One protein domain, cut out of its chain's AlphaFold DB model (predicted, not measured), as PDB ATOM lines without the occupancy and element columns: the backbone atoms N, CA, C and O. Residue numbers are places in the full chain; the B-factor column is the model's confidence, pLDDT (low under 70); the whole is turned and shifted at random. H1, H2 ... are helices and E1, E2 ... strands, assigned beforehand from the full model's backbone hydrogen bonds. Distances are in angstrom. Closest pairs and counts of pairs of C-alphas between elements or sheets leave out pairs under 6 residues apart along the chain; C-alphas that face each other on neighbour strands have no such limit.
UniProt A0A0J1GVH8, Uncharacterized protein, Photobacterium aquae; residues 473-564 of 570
ATOM      1  N   ASN A 473      45.401  29.509 -39.617       78.50
ATOM      2  CA  ASN A 473      44.168  29.735 -38.858       78.50
ATOM      3  C   ASN A 473      44.296  29.382 -37.373       78.50
ATOM      4  O   ASN A 473      43.603  29.979 -36.556       78.50
ATOM      5  N   MET A 474      45.193  28.467 -37.009       81.81
ATOM      6  CA  MET A 474      45.467  28.135 -35.616       81.81
ATOM      7  C   MET A 474      46.044  29.323 -34.844       81.81
ATOM      8  O   MET A 474      45.613  29.597 -33.725       81.81
ATOM      9  N   PHE A 475      46.956  30.074 -35.464       79.31
ATOM     10  CA  PHE A 475      47.484  31.310 -34.892       79.31
ATOM     11  C   PHE A 475      46.372  32.347 -34.713       79.31
ATOM     12  O   PHE A 475      46.198  32.897 -33.626       79.31
ATOM     13  N   TYR A 476      45.581  32.595 -35.763       81.94
ATOM     14  CA  TYR A 476      44.495  33.575 -35.691       81.94
ATOM     15  C   TYR A 476      43.439  33.186 -34.652       81.94
ATOM     16  O   TYR A 476      42.910  34.058 -33.964       81.94
ATOM     17  N   ALA A 477      43.169  31.889 -34.497       81.44
ATOM     18  CA  ALA A 477      42.291  31.361 -33.463       81.44
ATOM     19  C   ALA A 477      42.860  31.600 -32.058       81.44
ATOM     20  O   ALA A 477      42.139  32.121 -31.209       81.44
ATOM     21  N   ALA A 478      44.140  31.294 -31.826       84.38
ATOM     22  CA  ALA A 478      44.812  31.546 -30.551       84.38
ATOM     23  C   ALA A 478      44.803  33.043 -30.198       84.38
ATOM     24  O   ALA A 478      44.360  33.422 -29.116       84.38
ATOM     25  N   LYS A 479      45.174  33.911 -31.147       83.31
ATOM     26  CA  LYS A 479      45.147  35.369 -30.965       83.31
ATOM     27  C   LYS A 479      43.733  35.895 -30.717       83.31
ATOM     28  O   LYS A 479      43.519  36.711 -29.826       83.31
ATOM     29  N   SER A 480      42.744  35.420 -31.478       85.44
ATOM     30  CA  SER A 480      41.345  35.797 -31.259       85.44
ATOM     31  C   SER A 480      40.839  35.334 -29.897       85.44
ATOM     32  O   SER A 480      40.003  36.028 -29.319       85.44
ATOM     33  N   TYR A 481      41.274  34.169 -29.421       88.19
ATOM     34  CA  TYR A 481      40.926  33.662 -28.102       88.19
ATOM     35  C   TYR A 481      41.504  34.568 -27.010       88.19
ATOM     36  O   TYR A 481      40.728  35.040 -26.182       88.19
ATOM     37  N   VAL A 482      42.802  34.897 -27.070       86.94
ATOM     38  CA  VAL A 482      43.460  35.808 -26.112       86.94
ATOM     39  C   VAL A 482      42.764  37.166 -26.091       86.94
ATOM     40  O   VAL A 482      42.267  37.571 -25.051       86.94
ATOM     41  N   ASN A 483      42.565  37.803 -27.249       85.94
ATOM     42  CA  ASN A 483      41.903  39.112 -27.314       85.94
ATOM     43  C   ASN A 483      40.490  39.108 -26.703       85.94
ATOM     44  O   ASN A 483      40.057  40.083 -26.086       85.94
ATOM     45  N   LYS A 484      39.725  38.027 -26.903       88.44
ATOM     46  CA  LYS A 484      38.388  37.902 -26.309       88.44
ATOM     47  C   LYS A 484      38.460  37.636 -24.809       88.44
ATOM     48  O   LYS A 484      37.605  38.138 -24.085       88.44
ATOM     49  N   LEU A 485      39.433  36.846 -24.362       88.56
ATOM     50  CA  LEU A 485      39.680  36.566 -22.952       88.56
ATOM     51  C   LEU A 485      40.058  37.856 -22.210       88.56
ATOM     52  O   LEU A 485      39.465  38.169 -21.182       88.56
ATOM     53  N   ASP A 486      40.939  38.655 -22.805       85.88
ATOM     54  CA  ASP A 486      41.377  39.958 -22.305       85.88
ATOM     55  C   ASP A 486      40.222  40.945 -22.249       85.88
ATOM     56  O   ASP A 486      39.993  41.597 -21.234       85.88
ATOM     57  N   SER A 487      39.402  40.993 -23.301       86.38
ATOM     58  CA  SER A 487      38.181  41.799 -23.292       86.38
ATOM     59  C   SER A 487      37.173  41.334 -22.236       86.38
ATOM     60  O   SER A 487      36.401  42.160 -21.741       86.38
ATOM     61  N   LEU A 488      37.125  40.036 -21.924       87.50
ATOM     62  CA  LEU A 488      36.201  39.474 -20.945       87.50
ATOM     63  C   LEU A 488      36.616  39.838 -19.519       87.50
ATOM     64  O   LEU A 488      35.763  40.239 -18.725       87.50
ATOM     65  N   PHE A 489      37.912  39.727 -19.229       85.44
ATOM     66  CA  PHE A 489      38.492  39.960 -17.909       85.44
ATOM     67  C   PHE A 489      39.112  41.353 -17.726       85.44
ATOM     68  O   PHE A 489      39.635  41.660 -16.653       85.44
ATOM     69  N   LYS A 490      39.039  42.207 -18.754       81.38
ATOM     70  CA  LYS A 490      39.641  43.548 -18.794       81.38
ATOM     71  C   LYS A 490      41.094  43.543 -18.307       81.38
ATOM     72  O   LYS A 490      41.496  44.420 -17.544       81.38
ATOM     73  N   CYS A 491      41.845  42.522 -18.700       75.31
ATOM     74  CA  CYS A 491      43.243  42.350 -18.339       75.31
ATOM     75  C   CYS A 491      44.105  42.383 -19.596       75.31
ATOM     76  O   CYS A 491      43.722  41.801 -20.606       75.31
ATOM     77  N   ASP A 492      45.276  43.008 -19.503       67.38
ATOM     78  CA  ASP A 492      46.320  42.866 -20.515       67.38
ATOM     79  C   ASP A 492      47.038  41.544 -20.246       67.38
ATOM     80  O   ASP A 492      47.955  41.452 -19.422       67.38
ATOM     81  N   ASN A 493      46.550  40.471 -20.860       64.62
ATOM     82  CA  ASN A 493      47.199  39.182 -20.755       64.62
ATOM     83  C   ASN A 493      48.178  39.070 -21.928       64.62
ATOM     84  O   ASN A 493      47.859  38.531 -22.983       64.62
ATOM     85  N   ASP A 494      49.405  39.548 -21.715       59.03
ATOM     86  CA  ASP A 494      50.538  39.412 -22.648       59.03
ATOM     87  C   ASP A 494      51.037  37.953 -22.748       59.03
ATOM     88  O   ASP A 494      52.230  37.652 -22.707       59.03
ATOM     89  N   SER A 495      50.124  36.985 -22.848       60.16
ATOM     90  CA  SER A 495      50.463  35.585 -23.067       60.16
ATOM     91  C   SER A 495      50.903  35.388 -24.519       60.16
ATOM     92  O   SER A 495      50.143  34.887 -25.347       60.16
ATOM     93  N   SER A 496      52.152  35.746 -24.828       62.94
ATOM     94  CA  SER A 496      52.812  35.387 -26.091       62.94
ATOM     95  C   SER A 496      53.133  33.889 -26.188       62.94
ATOM     96  O   SER A 496      53.510  33.407 -27.251       62.94
ATOM     97  N   ASP A 497      52.999  33.151 -25.082       80.25
ATOM     98  CA  ASP A 497      53.292  31.725 -24.988       80.25
ATOM     99  C   ASP A 497      52.059  30.850 -25.277       80.25
ATOM    100  O   ASP A 497      50.986  31.025 -24.690       80.25
ATOM    101  N   PHE A 498      52.223  29.868 -26.167       83.06
ATOM    102  CA  PHE A 498      51.142  28.972 -26.579       83.06
ATOM    103  C   PHE A 498      50.680  28.030 -25.462       83.06
ATOM    104  O   PHE A 498      49.484  27.746 -25.364       83.06
ATOM    105  N   ASP A 499      51.591  27.576 -24.595       85.69
ATOM    106  CA  ASP A 499      51.251  26.649 -23.505       85.69
ATOM    107  C   ASP A 499      50.281  27.323 -22.518       85.69
ATOM    108  O   ASP A 499      49.303  26.722 -22.054       85.69
ATOM    109  N   SER A 500      50.503  28.611 -22.259       85.06
ATOM    110  CA  SER A 500      49.635  29.463 -21.441       85.06
ATOM    111  C   SER A 500      48.248  29.666 -22.074       85.06
ATOM    112  O   SER A 500      47.218  29.540 -21.394       85.06
ATOM    113  N   VAL A 501      48.186  29.879 -23.396       86.69
ATOM    114  CA  VAL A 501      46.918  29.935 -24.148       86.69
ATOM    115  C   VAL A 501      46.148  28.620 -24.018       86.69
ATOM    116  O   VAL A 501      44.965  28.634 -23.674       86.69
ATOM    117  N   LEU A 502      46.807  27.477 -24.226       87.06
ATOM    118  CA  LEU A 502      46.157  26.170 -24.141       87.06
ATOM    119  C   LEU A 502      45.693  25.841 -22.715       87.06
ATOM    120  O   LEU A 502      44.611  25.279 -22.532       87.06
ATOM    121  N   THR A 503      46.478  26.216 -21.706       88.75
ATOM    122  CA  THR A 503      46.132  26.019 -20.291       88.75
ATOM    123  C   THR A 503      44.855  26.771 -19.929       88.75
ATOM    124  O   THR A 503      43.916  26.170 -19.402       88.75
ATOM    125  N   SER A 504      44.774  28.059 -20.280       89.25
ATOM    126  CA  SER A 504      43.561  28.846 -20.031       89.25
ATOM    127  C   SER A 504      42.364  28.312 -20.829       89.25
ATOM    128  O   SER A 504      41.264  28.204 -20.289       89.25
ATOM    129  N   TYR A 505      42.572  27.878 -22.077       90.12
ATOM    130  CA  TYR A 505      41.514  27.294 -22.904       90.12
ATOM    131  C   TYR A 505      40.936  26.015 -22.274       90.12
ATOM    132  O   TYR A 505      39.716  25.843 -22.193       90.12
ATOM    133  N   LYS A 506      41.802  25.130 -21.759       90.19
ATOM    134  CA  LYS A 506      41.397  23.924 -21.018       90.19
ATOM    135  C   LYS A 506      40.659  24.271 -19.726       90.19
ATOM    136  O   LYS A 506      39.677  23.607 -19.400       90.19
ATOM    137  N   ALA A 507      41.072  25.325 -19.023       90.25
ATOM    138  CA  ALA A 507      40.371  25.803 -17.836       90.25
ATOM    139  C   ALA A 507      38.959  26.328 -18.164       90.25
ATOM    140  O   ALA A 507      38.016  25.996 -17.449       90.25
ATOM    141  N   VAL A 508      38.777  27.055 -19.277       90.44
ATOM    142  CA  VAL A 508      37.444  27.478 -19.757       90.44
ATOM    143  C   VAL A 508      36.567  26.268 -20.085       90.44
ATOM    144  O   VAL A 508      35.411  26.217 -19.663       90.44
ATOM    145  N   LYS A 509      37.104  25.267 -20.800       90.69
ATOM    146  CA  LYS A 509      36.389  24.004 -21.064       90.69
ATOM    147  C   LYS A 509      35.945  23.331 -19.769       90.69
ATOM    148  O   LYS A 509      34.781  22.953 -19.652       90.69
ATOM    149  N   ARG A 510      36.861  23.216 -18.803       90.31
ATOM    150  CA  ARG A 510      36.587  22.608 -17.501       90.31
ATOM    151  C   ARG A 510      35.467  23.352 -16.768       90.31
ATOM    152  O   ARG A 510      34.501  22.713 -16.360       90.31
ATOM    153  N   LEU A 511      35.542  24.687 -16.715       89.94
ATOM    154  CA  LEU A 511      34.524  25.549 -16.101       89.94
ATOM    155  C   LEU A 511      33.125  25.268 -16.657       89.94
ATOM    156  O   LEU A 511      32.159  25.135 -15.910       89.94
ATOM    157  N   LEU A 512      33.028  25.170 -17.984       90.31
ATOM    158  CA  LEU A 512      31.769  24.929 -18.681       90.31
ATOM    159  C   LEU A 512      31.250  23.500 -18.492       90.31
ATOM    160  O   LEU A 512      30.037  23.306 -18.518       90.31
ATOM    161  N   SER A 513      32.129  22.511 -18.315       88.56
ATOM    162  CA  SER A 513      31.723  21.118 -18.081       88.56
ATOM    163  C   SER A 513      31.324  20.817 -16.636       88.56
ATOM    164  O   SER A 513      30.529  19.913 -16.408       88.56
ATOM    165  N   GLU A 514      31.879  21.545 -15.664       89.19
ATOM    166  CA  GLU A 514      31.676  21.285 -14.230       89.19
ATOM    167  C   GLU A 514      30.470  22.033 -13.641       89.19
ATOM    168  O   GLU A 514      30.050  21.745 -12.523       89.19
ATOM    169  N   SER A 515      29.895  22.986 -14.379       84.81
ATOM    170  CA  SER A 515      28.786  23.816 -13.914       84.81
ATOM    171  C   SER A 515      27.742  23.997 -15.006       84.81
ATOM    172  O   SER A 515      28.076  24.401 -16.116       84.81
ATOM    173  N   ASP A 516      26.472  23.783 -14.664       85.75
ATOM    174  CA  ASP A 516      25.312  24.102 -15.511       85.75
ATOM    175  C   ASP A 516      24.781  25.524 -15.263       85.75
ATOM    176  O   ASP A 516      23.725  25.907 -15.771       85.75
ATOM    177  N   SER A 517      25.496  26.327 -14.466       85.62
ATOM    178  CA  SER A 517      25.066  27.688 -14.167       85.62
ATOM    179  C   SER A 517      24.997  28.533 -15.440       85.62
ATOM    180  O   SER A 517      25.886  28.498 -16.296       85.62
ATOM    181  N   ALA A 518      23.941  29.342 -15.544       85.56
ATOM    182  CA  ALA A 518      23.809  30.343 -16.600       85.56
ATOM    183  C   ALA A 518      24.863  31.457 -16.469       85.56
ATOM    184  O   ALA A 518      25.203  32.105 -17.461       85.56
ATOM    185  N   ASP A 519      25.385  31.639 -15.257       89.81
ATOM    186  CA  ASP A 519      26.199  32.761 -14.819       89.81
ATOM    187  C   ASP A 519      27.330  32.273 -13.901       89.81
ATOM    188  O   ASP A 519      27.110  31.458 -13.004       89.81
ATOM    189  N   PHE A 520      28.538  32.788 -14.095       88.31
ATOM    190  CA  PHE A 520      29.712  32.465 -13.282       88.31
ATOM    191  C   PHE A 520      30.137  33.664 -12.447       88.31
ATOM    192  O   PHE A 520      30.077  34.792 -12.941       88.31
ATOM    193  N   ASP A 521      30.599  33.434 -11.218       90.62
ATOM    194  CA  ASP A 521      31.252  34.486 -10.440       90.62
ATOM    195  C   ASP A 521      32.510  34.967 -11.177       90.62
ATOM    196  O   ASP A 521      33.326  34.168 -11.644       90.62
ATOM    197  N   TYR A 522      32.638  36.286 -11.328       88.75
ATOM    198  CA  TYR A 522      33.726  36.884 -12.095       88.75
ATOM    199  C   TYR A 522      35.105  36.540 -11.519       88.75
ATOM    200  O   TYR A 522      36.023  36.228 -12.277       88.75
ATOM    201  N   VAL A 523      35.256  36.625 -10.194       85.75
ATOM    202  CA  VAL A 523      36.546  36.464  -9.514       85.75
ATOM    203  C   VAL A 523      36.958  35.001  -9.547       85.75
ATOM    204  O   VAL A 523      38.076  34.696  -9.951       85.75
ATOM    205  N   GLU A 524      36.040  34.096  -9.214       87.69
ATOM    206  CA  GLU A 524      36.296  32.657  -9.276       87.69
ATOM    207  C   GLU A 524      36.686  32.216 -10.695       87.69
ATOM    208  O   GLU A 524      37.683  31.516 -10.884       87.69
ATOM    209  N   ALA A 525      35.954  32.688 -11.712       88.50
ATOM    210  CA  ALA A 525      36.270  32.379 -13.100       88.50
ATOM    211  C   ALA A 525      37.634  32.948 -13.529       88.50
ATOM    212  O   ALA A 525      38.392  32.254 -14.209       88.50
ATOM    213  N   TYR A 526      37.969  34.180 -13.123       88.75
ATOM    214  CA  TYR A 526      39.269  34.799 -13.401       88.75
ATOM    215  C   TYR A 526      40.413  33.972 -12.810       88.75
ATOM    216  O   TYR A 526      41.342  33.591 -13.526       88.75
ATOM    217  N   GLU A 527      40.336  33.667 -11.513       88.38
ATOM    218  CA  GLU A 527      41.405  32.967 -10.800       88.38
ATOM    219  C   GLU A 527      41.594  31.547 -11.326       88.38
ATOM    220  O   GLU A 527      42.729  31.085 -11.472       88.38
ATOM    221  N   MET A 528      40.498  30.879 -11.690       88.19
ATOM    222  CA  MET A 528      40.558  29.539 -12.255       88.19
ATOM    223  C   MET A 528      41.141  29.522 -13.673       88.19
ATOM    224  O   MET A 528      41.939  28.642 -13.992       88.19
ATOM    225  N   ILE A 529      40.742  30.463 -14.535       88.75
ATOM    226  CA  ILE A 529      41.132  30.454 -15.952       88.75
ATOM    227  C   ILE A 529      42.547  30.989 -16.155       88.75
ATOM    228  O   ILE A 529      43.306  30.434 -16.950       88.75
ATOM    229  N   LEU A 530      42.921  32.047 -15.438       85.44
ATOM    230  CA  LEU A 530      44.224  32.689 -15.599       85.44
ATOM    231  C   LEU A 530      45.284  32.152 -14.641       85.44
ATOM    232  O   LEU A 530      46.453  32.498 -14.793       85.44
ATOM    233  N   SER A 531      44.902  31.310 -13.672       83.19
ATOM    234  CA  SER A 531      45.803  30.803 -12.623       83.19
ATOM    235  C   SER A 531      46.555  31.924 -11.888       83.19
ATOM    236  O   SER A 531      47.678  31.744 -11.419       83.19
ATOM    237  N   LYS A 532      45.938  33.106 -11.804       82.56
ATOM    238  CA  LYS A 532      46.459  34.313 -11.155       82.56
ATOM    239  C   LYS A 532      45.432  34.769 -10.135       82.56
ATOM    240  O   LYS A 532      44.246  34.790 -10.446       82.56
ATOM    241  N   LYS A 533      45.883  35.172  -8.945       81.06
ATOM    242  CA  LYS A 533      44.988  35.820  -7.981       81.06
ATOM    243  C   LYS A 533      44.433  37.102  -8.580       81.06
ATOM    244  O   LYS A 533      45.161  37.841  -9.247       81.06
ATOM    245  N   TYR A 534      43.154  37.356  -8.342       74.88
ATOM    246  CA  TYR A 534      42.545  38.599  -8.777       74.88
ATOM    247  C   TYR A 534      42.992  39.729  -7.844       74.88
ATOM    248  O   TYR A 534      42.565  39.811  -6.692       74.88
ATOM    249  N   GLU A 535      43.874  40.600  -8.331       71.56
ATOM    250  CA  GLU A 535      44.294  41.790  -7.596       71.56
ATOM    251  C   GLU A 535      43.436  42.983  -8.024       71.56
ATOM    252  O   GLU A 535      43.401  43.373  -9.193       71.56
ATOM    253  N   VAL A 536      42.716  43.576  -7.069       62.44
ATOM    254  CA  VAL A 536      41.985  44.826  -7.297       62.44
ATOM    255  C   VAL A 536      43.021  45.938  -7.450       62.44
ATOM    256  O   VAL A 536      43.503  46.482  -6.457       62.44
ATOM    257  N   ASN A 537      43.381  46.283  -8.686       50.44
ATOM    258  CA  ASN A 537      44.206  47.460  -8.945       50.44
ATOM    259  C   ASN A 537      43.411  48.721  -8.563       50.44
ATOM    260  O   ASN A 537      42.580  49.216  -9.325       50.44
ATOM    261  N   PHE A 538      43.666  49.243  -7.359       42.56
ATOM    262  CA  PHE A 538      43.171  50.524  -6.840       42.56
ATOM    263  C   PHE A 538      43.847  51.709  -7.546       42.56
ATOM    264  O   PHE A 538      44.541  52.518  -6.937       42.56
ATOM    265  N   GLY A 539      43.670  51.812  -8.857       43.25
ATOM    266  CA  GLY A 539      44.282  52.865  -9.653       43.25
ATOM    267  C   GLY A 539      43.432  53.177 -10.864       43.25
ATOM    268  O   GLY A 539      43.829  52.810 -11.954       43.25
ATOM    269  N   TYR A 540      42.244  53.757 -10.649       38.44
ATOM    270  CA  TYR A 540      41.639  54.803 -11.501       38.44
ATOM    271  C   TYR A 540      40.230  55.246 -11.055       38.44
ATOM    272  O   TYR A 540      39.697  56.181 -11.643       38.44
ATOM    273  N   TYR A 541      39.637  54.674  -9.999       38.62
ATOM    274  CA  TYR A 541      38.407  55.212  -9.399       38.62
ATOM    275  C   TYR A 541      38.463  55.174  -7.866       38.62
ATOM    276  O   TYR A 541      38.698  54.130  -7.261       38.62
ATOM    277  N   ASP A 542      38.286  56.354  -7.274       34.09
ATOM    278  CA  ASP A 542      38.355  56.664  -5.844       34.09
ATOM    279  C   ASP A 542      37.297  55.877  -5.029       34.09
ATOM    280  O   ASP A 542      36.102  55.967  -5.332       34.09
ATOM    281  N   PRO A 543      37.680  55.082  -4.010       39.38
ATOM    282  CA  PRO A 543      36.775  54.211  -3.273       39.38
ATOM    283  C   PRO A 543      36.331  54.864  -1.959       39.38
ATOM    284  O   PRO A 543      36.661  54.394  -0.873       39.38
ATOM    285  N   ILE A 544      35.539  55.932  -2.021       37.94
ATOM    286  CA  ILE A 544      34.842  56.444  -0.834       37.94
ATOM    287  C   ILE A 544      33.392  56.718  -1.209       37.94
ATOM    288  O   ILE A 544      33.025  57.866  -1.421       37.94
ATOM    289  N   SER A 545      32.590  55.649  -1.334       36.56
ATOM    290  CA  SER A 545      31.128  55.597  -1.079       36.56
ATOM    291  C   SER A 545      30.353  54.597  -1.956       36.56
ATOM    292  O   SER A 545      29.385  54.957  -2.607       36.56
ATOM    293  N   SER A 546      30.686  53.306  -1.921       33.38
ATOM    294  CA  SER A 546      29.687  52.231  -2.096       33.38
ATOM    295  C   SER A 546      30.357  50.876  -1.906       33.38
ATOM    296  O   SER A 546      31.497  50.695  -2.324       33.38
ATOM    297  N   GLY A 547      29.666  49.948  -1.243       35.62
ATOM    298  CA  GLY A 547      30.172  48.620  -0.898       35.62
ATOM    299  C   GLY A 547      30.692  47.813  -2.087       35.62
ATOM    300  O   GLY A 547      30.438  48.177  -3.229       35.62
ATOM    301  N   LYS A 548      31.422  46.729  -1.762       40.25
ATOM    302  CA  LYS A 548      31.865  45.628  -2.642       40.25
ATOM    303  C   LYS A 548      31.544  45.903  -4.110       40.25
ATOM    304  O   LYS A 548      30.383  45.749  -4.490       40.25
ATOM    305  N   ILE A 549      32.541  46.278  -4.915       44.16
ATOM    306  CA  ILE A 549      32.392  46.264  -6.373       44.16
ATOM    307  C   ILE A 549      32.033  44.823  -6.724       44.16
ATOM    308  O   ILE A 549      32.887  43.944  -6.785       44.16
ATOM    309  N   ASN A 550      30.735  44.564  -6.838       48.38
ATOM    310  CA  ASN A 550      30.201  43.311  -7.296       48.38
ATOM    311  C   ASN A 550      30.538  43.342  -8.783       48.38
ATOM    312  O   ASN A 550      29.803  43.933  -9.571       48.38
ATOM    313  N   MET A 551      31.707  42.802  -9.146       60.28
ATOM    314  CA  MET A 551      32.169  42.689 -10.539       60.28
ATOM    315  C   MET A 551      31.151  41.933 -11.412       60.28
ATOM    316  O   MET A 551      31.232  41.959 -12.638       60.28
ATOM    317  N   GLY A 552      30.138  41.350 -10.767       78.25
ATOM    318  CA  GLY A 552      28.959  40.777 -11.368       78.25
ATOM    319  C   GLY A 552      29.207  39.328 -11.721       78.25
ATOM    320  O   GLY A 552      30.208  38.723 -11.338       78.25
ATOM    321  N   THR A 553      28.268  38.780 -12.469       87.19
ATOM    322  CA  THR A 553      28.403  37.467 -13.069       87.19
ATOM    323  C   THR A 553      28.806  37.594 -14.533       87.19
ATOM    324  O   THR A 553      28.432  38.538 -15.240       87.19
ATOM    325  N   ILE A 554      29.573  36.627 -15.019       87.25
ATOM    326  CA  ILE A 554      29.830  36.453 -16.443       87.25
ATOM    327  C   ILE A 554      28.859  35.403 -16.970       87.25
ATOM    328  O   ILE A 554      28.869  34.259 -16.523       87.25
ATOM    329  N   LYS A 555      28.059  35.776 -17.972       91.00
ATOM    330  CA  LYS A 555      27.172  34.834 -18.662       91.00
ATOM    331  C   LYS A 555      27.963  33.683 -19.273       91.00
ATOM    332  O   LYS A 555      28.926  33.922 -20.006       91.00
ATOM    333  N   ARG A 556      27.471  32.460 -19.097       90.81
ATOM    334  CA  ARG A 556      27.983  31.234 -19.725       90.81
ATOM    335  C   ARG A 556      28.226  31.389 -21.224       90.81
ATOM    336  O   ARG A 556      29.289  31.021 -21.716       90.81
ATOM    337  N   SER A 557      27.298  32.038 -21.927       88.81
ATOM    338  CA  SER A 557      27.387  32.270 -23.372       88.81
ATOM    339  C   SER A 557      28.644  33.043 -23.798       88.81
ATOM    340  O   SER A 557      29.100  32.912 -24.932       88.81
ATOM    341  N   LYS A 558      29.231  33.861 -22.908       89.62
ATOM    342  CA  LYS A 558      30.498  34.553 -23.182       89.62
ATOM    343  C   LYS A 558      31.675  33.578 -23.175       89.62
ATOM    344  O   LYS A 558      32.490  33.641 -24.091       89.62
ATOM    345  N   PHE A 559      31.727  32.649 -22.222       89.31
ATOM    346  CA  PHE A 559      32.736  31.585 -22.202       89.31
ATOM    347  C   PHE A 559      32.560  30.611 -23.368       89.31
ATOM    348  O   PHE A 559      33.534  30.265 -24.029       89.31
ATOM    349  N   GLU A 560      31.323  30.242 -23.708       87.56
ATOM    350  CA  GLU A 560      31.044  29.416 -24.893       87.56
ATOM    351  C   GLU A 560      31.555  30.085 -26.180       87.56
ATOM    352  O   GLU A 560      32.120  29.426 -27.051       87.56
ATOM    353  N   SER A 561      31.465  31.418 -26.276       85.69
ATOM    354  CA  SER A 561      31.991  32.174 -27.422       85.69
ATOM    355  C   SER A 561      33.528  32.193 -27.536       85.69
ATOM    356  O   SER A 561      34.057  32.490 -28.620       85.69
ATOM    357  N   LEU A 562      34.245  31.883 -26.443       85.00
ATOM    358  CA  LEU A 562      35.702  31.694 -26.436       85.00
ATOM    359  C   LEU A 562      36.088  30.347 -27.049       85.00
ATOM    360  O   LEU A 562      37.093  30.264 -27.749       85.00
ATOM    361  N   LEU A 563      35.256  29.318 -26.864       83.19
ATOM    362  CA  LEU A 563      35.488  27.962 -27.371       83.19
ATOM    363  C   LEU A 563      35.047  27.762 -28.830       83.19
ATOM    364  O   LEU A 563      34.897  26.631 -29.288       83.19
ATOM    365  N   LYS A 564      34.852  28.853 -29.584       72.56
ATOM    366  CA  LYS A 564      34.454  28.792 -31.003       72.56
ATOM    367  C   LYS A 564      35.475  28.038 -31.867       72.56
ATOM    368  O   LYS A 564      35.099  27.429 -32.863       72.56
TER     369      LYS A 564
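AT A GLANCE: This is residues 473 to 564 of the 570 residues of an uncharacterized protein of Photobacterium aquae (UniProt A0A0J1GVH8). A small body of helices has a two-strand ribbon, E1 and E2, at one side, from which H3 and H4 each lead directly on; both helices pack on the long helix H2, and the second long helix, H1, packs on H4. A loop sticks out from this body with residues 537 to 548 and makes much of the length. The printed part has 92 residues, with four named helices and two named strands in the order H1, H2, E1, H3, E2, H4; the sheet, E1 - E2, is antiparallel and the class is mostly helix. The whole is compact, with a radius of gyration of the C-alphas of 14.2 A, and spans 47 by 31 by 18 A, only just elongated.

IN THESE COORDINATES: Strand E1 is residues 519 to 521, 6.9 A long, with C-alpha 519 at (26.199, 32.761, -14.819). Strand E2 is residues 553 to 555, 6.3 A long. H3 is residues 522 to 530, 11.8 A, and H4 is residues 556 to 562, 10.2 A, ending with C-alpha 562 at (35.702, 31.694, -26.436). H2 is residues 498 to 514, 24.3 A. H1 is residues 473 to 489, 24.0 A, beginning with C-alpha 473 at (44.168, 29.735, -38.858).

HOW THE PARTS SIT: E1 and E2 are antiparallel neighbours, their directions at 144 degrees; N 520 and O 554 are 2.9 A apart and N 554 and O 520 are 2.8 A apart, both within hydrogen-bond range. H2 and H3 touch at a steep tilt of 44 degrees, opposite ways; their closest C-alphas, those of Ser 504 and Ile 529, are 5.0 A apart. H2 touches H4 with residues 508 to 512 alone, at a shallow tilt of 26 degrees, opposite ways; the closest C-alphas, of Val 508 and Phe 559, are 6.7 A apart. H1 touches H4 with residues 481 to 488 alone, opposite ways at 37 degrees, only just steep; the closest C-alphas, of Tyr 481 and Leu 562, are 5.8 A apart. H1 and H2 only just touch, with 3 pairs of C-alphas within 8 A, the closest those of Ala 478 and Val 501 at 6.9 A. H3 and H4 are apart. In H1, H2, H3 and H4 every O i to N i+4 pair is within hydrogen-bond range.

THE WHOLE: The two C-alphas farthest apart, of Asn 473 and Ser 545, are 47.6 A apart. Without residues 537 to 548, which stand free, the body spans 34 by 28 by 17 A. The link from H3 to E2, 22 residues, is long. The printed part has no cut. Mean pLDDT of the printed part is 77.1; residues 492 to 496 and 536 to 551 are under 70.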